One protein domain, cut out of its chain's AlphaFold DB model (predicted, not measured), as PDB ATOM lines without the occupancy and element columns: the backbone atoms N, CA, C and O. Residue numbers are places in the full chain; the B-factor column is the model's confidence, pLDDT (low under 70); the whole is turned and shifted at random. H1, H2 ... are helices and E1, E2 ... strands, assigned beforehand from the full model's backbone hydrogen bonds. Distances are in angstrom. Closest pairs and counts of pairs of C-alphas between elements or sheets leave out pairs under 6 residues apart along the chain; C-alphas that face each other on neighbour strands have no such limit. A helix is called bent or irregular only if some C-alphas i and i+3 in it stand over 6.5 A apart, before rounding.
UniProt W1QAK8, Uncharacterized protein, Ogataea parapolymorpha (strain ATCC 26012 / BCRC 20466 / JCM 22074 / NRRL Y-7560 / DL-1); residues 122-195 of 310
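Overview. This is residues 122 to 195 of the 310 residues of an uncharacterized protein of Ogataea parapolymorpha (strain ATCC 26012 / BCRC 20466 / JCM 22074 / NRRL Y-7560 / DL-1) (UniProt W1QAK8). The model is a small head made of one five-stranded antiparallel sheet, curled like part of a barrel so that E3 and E2 face E4 and E5, with a long two-way loop, residues 132 to 153, running out from it to a far tip near Glu 143. The short helix H1 packs on the sheet over E4, at the end of the model away from that tip. The printed part has 74 residues with five named strands, then one named helix, along the chain E1 E2 E3 E4 E5 H1; the sheet's order is E3 E2 E1 E4 E5. The class is mostly strand, with under half of the residues in named elements. The whole is loose, with a radius of gyration of the C-alphas of 15.5 A, and spans 56 by 22 by 16 A, the loop making much of its length.

Along the chain. Start at C-alpha 126, at (120.410, 119.303, 119.367), where E1 begins; it runs 15.1 A to residue 131. After the loop, look at residues 154 to 159 for E2, 14.1 A long. E3 holds residues 166 to 173, 14.8 A from end to end, and bends by 104 degrees at residue 169. E4 is residues 177 to 181, 13.5 A, and E5 is residues 186 to 188. H1, residues 190 to 194, ends at C-alpha 194, at (114.479, 122.873, 123.872).

Arrangement. Begin with the strongly twisted sheet, a folded sheet, bent back on itself into two leaves, with E1 as the hinge. E1, E2 and E3 form a meander, each strand the antiparallel neighbour of the one before, and with E4 a Greek key, in which the first strand is the antiparallel neighbour of the fourth. Pairing is staggered: E1 pairs with E4 over residues 126 to 130, where N 129 and O 178 are 2.8 A apart, and with E2 over 130 to 131, where N 159 and O 130 are 2.9 A apart. In the hairpin of E2 and E3, find N 168 and O 156 at 2.8 A; in that of E4 and E5, N 181 and O 186 at 2.9 A. Between the edge strands E3 and E5, the closest C-alphas, Leu 168 and Arg 186, are 5.8 A apart. E2 and E5 are apart. H1 is on the sheet, over E4, at a height over the sheet of 8.9 A; its one O i to N i+4 pair is within hydrogen-bond range.

Size, cuts and confidence. The C-alphas farthest apart, Glu 143 and Gly 195, are 56.2 A apart. The printed part has no cut. The link from E1 to E2 is long, 22 residues. Mean pLDDT of the printed part is 84.6; residues 122 to 123, 135 to 139 and 148 to 150 are under 70.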
ATOM      1  N   ALA A 122     124.704 127.120 115.463       60.09
ATOM      2  CA  ALA A 122     125.850 126.237 115.319       60.09
ATOM      3  C   ALA A 122     126.332 125.684 116.674       60.09
ATOM      4  O   ALA A 122     126.958 124.626 116.692       60.09
ATOM      5  N   ALA A 123     126.020 126.356 117.789       61.25
ATOM      6  CA  ALA A 123     126.410 125.937 119.133       61.25
ATOM      7  C   ALA A 123     125.469 124.881 119.740       61.25
ATOM      8  O   ALA A 123     125.869 124.159 120.661       61.25
ATOM      9  N   SER A 124     124.244 124.751 119.222       79.31
ATOM     10  CA  SER A 124     123.287 123.765 119.724       79.31
ATOM     11  C   SER A 124     123.756 122.336 119.437       79.31
ATOM     12  O   SER A 124     124.051 121.960 118.301       79.31
ATOM     13  N   CYS A 125     123.789 121.510 120.485       87.56
ATOM     14  CA  CYS A 125     124.046 120.076 120.376       87.56
ATOM     15  C   CYS A 125     122.798 119.276 119.977       87.56
ATOM     16  O   CYS A 125     122.891 118.057 119.836       87.56
ATOM     17  N   PHE A 126     121.653 119.934 119.786       90.50
ATOM     18  CA  PHE A 126     120.410 119.303 119.367       90.50
ATOM     19  C   PHE A 126     120.118 119.601 117.897       90.50
ATOM     20  O   PHE A 126     120.274 120.727 117.411       90.50
ATOM     21  N   ARG A 127     119.710 118.563 117.168       90.75
ATOM     22  CA  ARG A 127     119.342 118.651 115.754       90.75
ATOM     23  C   ARG A 127     118.093 117.836 115.481       90.75
ATOM     24  O   ARG A 127     117.922 116.743 116.015       90.75
ATOM     25  N   GLU A 128     117.263 118.352 114.590       92.44
ATOM     26  CA  GLU A 128     116.187 117.578 113.992       92.44
ATOM     27  C   GLU A 128     116.764 116.643 112.933       92.44
ATOM     28  O   GLU A 128     117.689 116.984 112.191       92.44
ATOM     29  N   GLY A 129     116.193 115.455 112.831       93.62
ATOM     30  CA  GLY A 129     116.597 114.494 111.829       93.62
ATOM     31  C   GLY A 129     115.492 113.537 111.442       93.62
ATOM     32  O   GLY A 129     114.444 113.450 112.078       93.62
ATOM     33  N   ILE A 130     115.743 112.796 110.370       94.69
ATOM     34  CA  ILE A 130     114.889 111.689 109.949       94.69
ATOM     35  C   ILE A 130     115.717 110.418 109.838       94.69
ATOM     36  O   ILE A 130     116.793 110.391 109.233       94.69
ATOM     37  N   SER A 131     115.222 109.362 110.469       94.69
ATOM     38  CA  SER A 131     115.818 108.033 110.403       94.69
ATOM     39  C   SER A 131     115.716 107.472 108.987       94.69
ATOM     40  O   SER A 131     114.655 107.476 108.360       94.69
ATOM     41  N   ILE A 132     116.833 106.983 108.462       91.50
ATOM     42  CA  ILE A 132     116.939 106.512 107.082       91.50
ATOM     43  C   ILE A 132     117.555 105.117 107.028       91.50
ATOM     44  O   ILE A 132     118.414 104.774 107.847       91.50
ATOM     45  N   PRO A 133     117.145 104.277 106.065       87.75
ATOM     46  CA  PRO A 133     117.707 102.945 105.943       87.75
ATOM     47  C   PRO A 133     119.194 103.036 105.582       87.75
ATOM     48  O   PRO A 133     119.597 103.830 104.727       87.75
ATOM     49  N   LYS A 134     120.022 102.171 106.181       79.94
ATOM     50  CA  LYS A 134     121.418 102.023 105.749       79.94
ATOM     51  C   LYS A 134     121.430 101.630 104.271       79.94
ATOM     52  O   LYS A 134     120.784 100.646 103.897       79.94
ATOM     53  N   LYS A 135     122.191 102.353 103.434       66.94
ATOM     54  CA  LYS A 135     122.432 101.947 102.039       66.94
ATOM     55  C   LYS A 135     122.946 100.517 102.046       66.94
ATOM     56  O   LYS A 135     124.011 100.206 102.576       66.94
ATOM     57  N   SER A 136     122.113  99.627 101.542       57.75
ATOM     58  CA  SER A 136     122.290  98.216 101.784       57.75
ATOM     59  C   SER A 136     123.148  97.654 100.647       57.75
ATOM     60  O   SER A 136     122.752  97.741  99.488       57.75
ATOM     61  N   VAL A 137     124.324  97.099 100.959       57.94
ATOM     62  CA  VAL A 137     125.199  96.488  99.941       57.94
ATOM     63  C   VAL A 137     124.439  95.339  99.273       57.94
ATOM     64  O   VAL A 137     123.805  94.524  99.962       57.94
ATOM     65  N   VAL A 138     124.427  95.311  97.940       60.94
ATOM     66  CA  VAL A 138     123.791  94.244  97.160       60.94
ATOM     67  C   VAL A 138     124.572  92.959  97.420       60.94
ATOM     68  O   VAL A 138     125.731  92.852  97.031       60.94
ATOM     69  N   LYS A 139     123.953  91.994  98.107       62.41
ATOM     70  CA  LYS A 139     124.521  90.652  98.258       62.41
ATOM     71  C   LYS A 139     124.041  89.806  97.082       62.41
ATOM     72  O   LYS A 139     122.835  89.624  96.906       62.41
ATOM     73  N   LYS A 140     124.985  89.335  96.271       70.06
ATOM     74  CA  LYS A 140     124.752  88.329  95.230       70.06
ATOM     75  C   LYS A 140     125.027  86.949  95.829       70.06
ATOM     76  O   LYS A 140     125.908  86.832  96.680       70.06
ATOM     77  N   ASN A 141     124.258  85.932  95.445       73.00
ATOM     78  CA  ASN A 141     124.615  84.546  95.757       73.00
ATOM     79  C   ASN A 141     125.803  84.091  94.878       73.00
ATOM     80  O   ASN A 141     126.245  84.833  93.998       73.00
ATOM     81  N   ALA A 142     126.312  82.875  95.105       73.25
ATOM     82  CA  ALA A 142     127.420  82.305  94.327       73.25
ATOM     83  C   ALA A 142     127.120  82.212  92.811       73.25
ATOM     84  O   ALA A 142     128.033  82.239  91.998       73.25
ATOM     85  N   GLU A 143     125.837  82.186  92.436       77.56
ATOM     86  CA  GLU A 143     125.334  82.151  91.053       77.56
ATOM     87  C   GLU A 143     125.089  83.553  90.454       77.56
ATOM     88  O   GLU A 143     124.507  83.691  89.379       77.56
ATOM     89  N   GLY A 144     125.455  84.628  91.161       75.25
ATOM     90  CA  GLY A 144     125.287  86.008  90.695       75.25
ATOM     91  C   GLY A 144     123.861  86.576  90.783       75.25
ATOM     92  O   GLY A 144     123.664  87.759  90.489       75.25
ATOM     93  N   LYS A 145     122.872  85.798  91.240       75.75
ATOM     94  CA  LYS A 145     121.491  86.249  91.464       75.75
ATOM     95  C   LYS A 145     121.393  87.142  92.703       75.75
ATOM     96  O   LYS A 145     121.946  86.864  93.770       75.75
ATOM     97  N   VAL A 146     120.647  88.238  92.559       72.56
ATOM     98  CA  VAL A 146     120.349  89.173  93.650       72.56
ATOM     99  C   VAL A 146     119.350  88.517  94.599       72.56
ATOM    100  O   VAL A 146     118.213  88.240  94.222       72.56
ATOM    101  N   LEU A 147     119.758  88.285  95.847       71.25
ATOM    102  CA  LEU A 147     118.841  87.808  96.882       71.25
ATOM    103  C   LEU A 147     117.770  88.878  97.156       71.25
ATOM    104  O   LEU A 147     118.104  90.032  97.446       71.25
ATOM    105  N   LYS A 148     116.481  88.500  97.092       60.88
ATOM    106  CA  LYS A 148     115.363  89.373  97.498       60.88
ATOM    107  C   LYS A 148     115.566  89.785  98.957       60.88
ATOM    108  O   LYS A 148     115.513  88.963  99.867       60.88
ATOM    109  N   LYS A 149     115.826  91.072  99.173       64.44
ATOM    110  CA  LYS A 149     116.154  91.620 100.488       64.44
ATOM    111  C   LYS A 149     114.874  91.955 101.251       64.44
ATOM    112  O   LYS A 149     114.042  92.703 100.738       64.44
ATOM    113  N   LYS A 150     114.733  91.464 102.489       68.31
ATOM    114  CA  LYS A 150     113.760  92.036 103.432       68.31
ATOM    115  C   LYS A 150     114.166  93.489 103.690       68.31
ATOM    116  O   LYS A 150     115.324  93.751 104.024       68.31
ATOM    117  N   LYS A 151     113.245  94.433 103.472       71.19
ATOM    118  CA  LYS A 151     113.483  95.841 103.805       71.19
ATOM    119  C   LYS A 151     113.676  95.930 105.324       71.19
ATOM    120  O   LYS A 151     112.831  95.393 106.040       71.19
ATOM    121  N   PRO A 152     114.770  96.536 105.818       79.12
ATOM    122  CA  PRO A 152     114.915  96.757 107.248       79.12
ATOM    123  C   PRO A 152     113.753  97.631 107.730       79.12
ATOM    124  O   PRO A 152     113.316  98.523 107.002       79.12
ATOM    125  N   THR A 153     113.242  97.344 108.924       87.00
ATOM    126  CA  THR A 153     112.200  98.136 109.599       87.00
ATOM    127  C   THR A 153     112.808  99.152 110.566       87.00
ATOM    128  O   THR A 153     112.214 100.199 110.815       87.00
ATOM    129  N   THR A 154     114.025  98.882 111.044       92.06
ATOM    130  CA  THR A 154     114.781  99.713 111.981       92.06
ATOM    131  C   THR A 154     116.134 100.145 111.412       92.06
ATOM    132  O   THR A 154     116.662  99.566 110.457       92.06
ATOM    133  N   THR A 155     116.695 101.217 111.968       92.81
ATOM    134  CA  THR A 155     117.995 101.775 111.581       92.81
ATOM    135  C   THR A 155     118.643 102.522 112.745       92.81
ATOM    136  O   THR A 155     117.953 103.018 113.634       92.81
ATOM    137  N   LYS A 156     119.972 102.647 112.714       94.94
ATOM    138  CA  LYS A 156     120.735 103.562 113.582       94.94
ATOM    139  C   LYS A 156     121.075 104.883 112.892       94.94
ATOM    140  O   LYS A 156     121.628 105.770 113.523       94.94
ATOM    141  N   PHE A 157     120.801 105.011 111.594       95.06
ATOM    142  CA  PHE A 157     121.259 106.148 110.798       95.06
ATOM    143  C   PHE A 157     120.188 107.225 110.710       95.06
ATOM    144  O   PHE A 157     119.056 106.954 110.306       95.06
ATOM    145  N   VAL A 158     120.575 108.454 111.031       95.56
ATOM    146  CA  VAL A 158     119.713 109.635 110.977       95.56
ATOM    147  C   VAL A 158     120.339 110.671 110.050       95.56
ATOM    148  O   VAL A 158     121.523 111.000 110.163       95.56
ATOM    149  N   ASN A 159     119.544 111.191 109.116       94.88
ATOM    150  CA  ASN A 159     119.905 112.380 108.358       94.88
ATOM    151  C   ASN A 159     119.600 113.620 109.205       94.88
ATOM    152  O   ASN A 159     118.433 113.873 109.486       94.88
ATOM    153  N   ILE A 160     120.637 114.376 109.565       93.12
ATOM    154  CA  ILE A 160     120.555 115.636 110.326       93.12
ATOM    155  C   ILE A 160     120.986 116.858 109.492       93.12
ATOM    156  O   ILE A 160     121.319 117.903 110.038       93.12
ATOM    157  N   GLY A 161     121.052 116.722 108.161       89.44
ATOM    158  CA  GLY A 161     121.501 117.789 107.255       89.44
ATOM    159  C   GLY A 161     123.018 117.900 107.076       89.44
ATOM    160  O   GLY A 161     123.484 118.753 106.324       89.44
ATOM    161  N   GLU A 162     123.796 117.027 107.716       88.81
ATOM    162  CA  GLU A 162     125.247 116.956 107.546       88.81
ATOM    163  C   GLU A 162     125.669 116.078 106.358       88.81
ATOM    164  O   GLU A 162     124.913 115.253 105.842       88.81
ATOM    165  N   ARG A 163     126.932 116.222 105.925       86.62
ATOM    166  CA  ARG A 163     127.518 115.393 104.850       86.62
ATOM    167  C   ARG A 163     127.526 113.903 105.198       86.62
ATOM    168  O   ARG A 163     127.426 113.062 104.306       86.62
ATOM    169  N   LYS A 164     127.705 113.583 106.481       89.62
ATOM    170  CA  LYS A 164     127.684 112.219 107.012       89.62
ATOM    171  C   LYS A 164     126.427 112.035 107.852       89.62
ATOM    172  O   LYS A 164     125.984 112.951 108.532       89.62
ATOM    173  N   MET A 165     125.866 110.834 107.790       91.62
ATOM    174  CA  MET A 165     124.723 110.453 108.618       91.62
ATOM    175  C   MET A 165     125.180 110.299 110.070       91.62
ATOM    176  O   MET A 165     126.272 109.779 110.311       91.62
ATOM    177  N   LEU A 166     124.333 110.697 111.017       94.31
ATOM    178  CA  LEU A 166     124.567 110.433 112.432       94.31
ATOM    179  C   LEU A 166     124.199 108.977 112.729       94.31
ATOM    180  O   LEU A 166     123.101 108.537 112.391       94.31
ATOM    181  N   GLU A 167     125.111 108.232 113.348       95.75
ATOM    182  CA  GLU A 167     124.847 106.878 113.840       95.75
ATOM    183  C   GLU A 167     124.482 106.932 115.327       95.75
ATOM    184  O   GLU A 167     125.271 107.409 116.143       95.75
ATOM    185  N   LEU A 168     123.279 106.470 115.660       94.88
ATOM    186  CA  LEU A 168     122.737 106.401 117.013       94.88
ATOM    187  C   LEU A 168     123.261 105.182 117.778       94.88
ATOM    188  O   LEU A 168     123.617 104.162 117.192       94.88
ATOM    189  N   GLU A 169     123.216 105.246 119.109       92.94
ATOM    190  CA  GLU A 169     123.519 104.084 119.959       92.94
ATOM    191  C   GLU A 169     122.489 102.950 119.772       92.94
ATOM    192  O   GLU A 169     122.847 101.770 119.643       92.94
ATOM    193  N   LYS A 170     121.203 103.322 119.710       92.88
ATOM    194  CA  LYS A 170     120.049 102.415 119.617       92.88
ATOM    195  C   LYS A 170     119.375 102.495 118.250       92.88
ATOM    196  O   LYS A 170     119.400 103.528 117.586       92.88
ATOM    197  N   GLU A 171     118.766 101.386 117.847       93.69
ATOM    198  CA  GLU A 171     117.949 101.331 116.639       93.69
ATOM    199  C   GLU A 171     116.565 101.940 116.866       93.69
ATOM    200  O   GLU A 171     115.966 101.760 117.924       93.69
ATOM    201  N   ILE A 172     116.063 102.628 115.843       93.88
ATOM    202  CA  ILE A 172     114.729 103.234 115.809       93.88
ATOM    203  C   ILE A 172     114.016 102.881 114.497       93.88
ATOM    204  O   ILE A 172     114.690 102.524 113.522       93.88
ATOM    205  N   PRO A 173     112.675 102.973 114.430       94.50
ATOM    206  CA  PRO A 173     111.936 102.730 113.194       94.50
ATOM    207  C   PRO A 173     112.359 103.700 112.086       94.50
ATOM    208  O   PRO A 173     112.583 104.878 112.353       94.50
ATOM    209  N   ILE A 174     112.461 103.215 110.848       92.19
ATOM    210  CA  ILE A 174     112.831 104.027 109.674       92.19
ATOM    211  C   ILE A 174     111.725 105.036 109.320       92.19
ATOM    212  O   ILE A 174     110.547 104.761 109.522       92.19
ATOM    213  N   ASN A 175     112.103 106.175 108.724       91.38
ATOM    214  CA  ASN A 175     111.231 107.291 108.330       91.38
ATOM    215  C   ASN A 175     110.555 108.013 109.507       91.38
ATOM    216  O   ASN A 175     109.639 108.806 109.313       91.38
ATOM    217  N   THR A 176     111.046 107.783 110.719       91.06
ATOM    218  CA  THR A 176     110.658 108.513 111.927       91.06
ATOM    219  C   THR A 176     111.443 109.816 112.021       91.06
ATOM    220  O   THR A 176     112.681 109.794 111.951       91.06
ATOM    221  N   ARG A 177     110.732 110.935 112.199       91.38
ATOM    222  CA  ARG A 177     111.316 112.229 112.572       91.38
ATOM    223  C   ARG A 177     111.724 112.190 114.044       91.38
ATOM    224  O   ARG A 177     110.958 111.720 114.876       91.38
ATOM    225  N   VAL A 178     112.927 112.654 114.352       92.31
ATOM    226  CA  VAL A 178     113.509 112.594 115.695       92.31
ATOM    227  C   VAL A 178     114.307 113.851 116.008       92.31
ATOM    228  O   VAL A 178     114.958 114.409 115.124       92.31
ATOM    229  N   THR A 179     114.328 114.235 117.279       92.75
ATOM    230  CA  THR A 179     115.302 115.183 117.820       92.75
ATOM    231  C   THR A 179     116.466 114.394 118.406       92.75
ATOM    232  O   THR A 179     116.274 113.463 119.191       92.75
ATOM    233  N   VAL A 180     117.692 114.720 118.000       93.50
ATOM    234  CA  VAL A 180     118.897 113.999 118.420       93.50
ATOM    235  C   VAL A 180     119.886 114.929 119.093       93.50
ATOM    236  O   VAL A 180     120.121 116.046 118.637       93.50
ATOM    237  N   ASN A 181     120.514 114.436 120.155       93.50
ATOM    238  CA  ASN A 181     121.691 115.065 120.728       93.50
ATOM    239  C   ASN A 181     122.935 114.541 119.994       93.50
ATOM    240  O   ASN A 181     123.269 113.357 120.072       93.50
ATOM    241  N   THR A 182     123.625 115.416 119.267       91.62
ATOM    242  CA  THR A 182     124.761 115.059 118.405       91.62
ATOM    243  C   THR A 182     126.001 114.629 119.191       91.62
ATOM    244  O   THR A 182     126.816 113.871 118.666       91.62
ATOM    245  N   LYS A 183     126.132 115.042 120.463       92.44
ATOM    246  CA  LYS A 183     127.247 114.658 121.344       92.44
ATOM    247  C   LYS A 183     127.057 113.254 121.913       92.44
ATOM    248  O   LYS A 183     127.979 112.447 121.874       92.44
ATOM    249  N   THR A 184     125.861 112.959 122.424       93.81
ATOM    250  CA  THR A 184     125.547 111.657 123.044       93.81
ATOM    251  C   THR A 184     125.035 110.620 122.048       93.81
ATOM    252  O   THR A 184     124.952 109.449 122.394       93.81
ATOM    253  N   LYS A 185     124.697 111.021 120.813       94.56
ATOM    254  CA  LYS A 185     124.155 110.143 119.759       94.56
ATOM    255  C   LYS A 185     122.878 109.414 120.194       94.56
ATOM    256  O   LYS A 185     122.650 108.248 119.852       94.56
ATOM    257  N   ARG A 186     122.035 110.116 120.952       94.75
ATOM    258  CA  ARG A 186     120.748 109.626 121.459       94.75
ATOM    259  C   ARG A 186     119.598 110.467 120.932       94.75
ATOM    260  O   ARG A 186     119.736 111.676 120.749       94.75
ATOM    261  N   VAL A 187     118.466 109.804 120.725       94.31
ATOM    262  CA  VAL A 187     117.174 110.473 120.558       94.31
ATOM    263  C   VAL A 187     116.762 111.031 121.914       94.31
ATOM    264  O   VAL A 187     116.904 110.346 122.928       94.31
ATOM    265  N   VAL A 188     116.291 112.268 121.919       92.31
ATOM    266  CA  VAL A 188     115.821 112.978 123.111       92.31
ATOM    267  C   VAL A 188     114.400 113.472 122.880       92.31
ATOM    268  O   VAL A 188     113.967 113.588 121.730       92.31
ATOM    269  N   SER A 189     113.667 113.743 123.957       88.25
ATOM    270  CA  SER A 189     112.370 114.399 123.817       88.25
ATOM    271  C   SER A 189     112.561 115.870 123.405       88.25
ATOM    272  O   SER A 189     113.599 116.463 123.723       88.25
ATOM    273  N   PRO A 190     111.587 116.485 122.713       82.50
ATOM    274  CA  PRO A 190     111.627 117.918 122.432       82.50
ATOM    275  C   PRO A 190     111.733 118.774 123.704       82.50
ATOM    276  O   PRO A 190     112.483 119.748 123.719       82.50
ATOM    277  N   ASP A 191     111.066 118.360 124.787       82.81
ATOM    278  CA  ASP A 191     111.142 119.009 126.101       82.81
ATOM    279  C   ASP A 191     112.569 119.008 126.669       82.81
ATOM    280  O   ASP A 191     113.004 120.009 127.237       82.81
ATOM    281  N   ASP A 192     113.313 117.910 126.505       85.88
ATOM    282  CA  ASP A 192     114.709 117.818 126.953       85.88
ATOM    283  C   ASP A 192     115.657 118.638 126.064       85.88
ATOM    284  O   ASP A 192     116.691 119.117 126.532       85.88
ATOM    285  N   ALA A 193     115.337 118.764 124.772       84.69
ATOM    286  CA  ALA A 193     116.178 119.449 123.796       84.69
ATOM    287  C   ALA A 193     116.034 120.973 123.851       84.69
ATOM    288  O   ALA A 193     117.025 121.695 123.727       84.69
ATOM    289  N   TYR A 194     114.803 121.456 124.003       82.25
ATOM    290  CA  TYR A 194     114.479 122.873 123.872       82.25
ATOM    291  C   TYR A 194     113.994 123.483 125.197       82.25
ATOM    292  O   TYR A 194     114.169 124.674 125.422       82.25
ATOM    293  N   GLY A 195     113.530 122.685 126.158       72.94
ATOM    294  CA  GLY A 195     113.114 123.162 127.475       72.94
ATOM    295  C   GLY A 195     111.627 123.516 127.558       72.94
ATOM    296  O   GLY A 195     110.875 123.439 126.593       72.94
TER     297      GLY A 195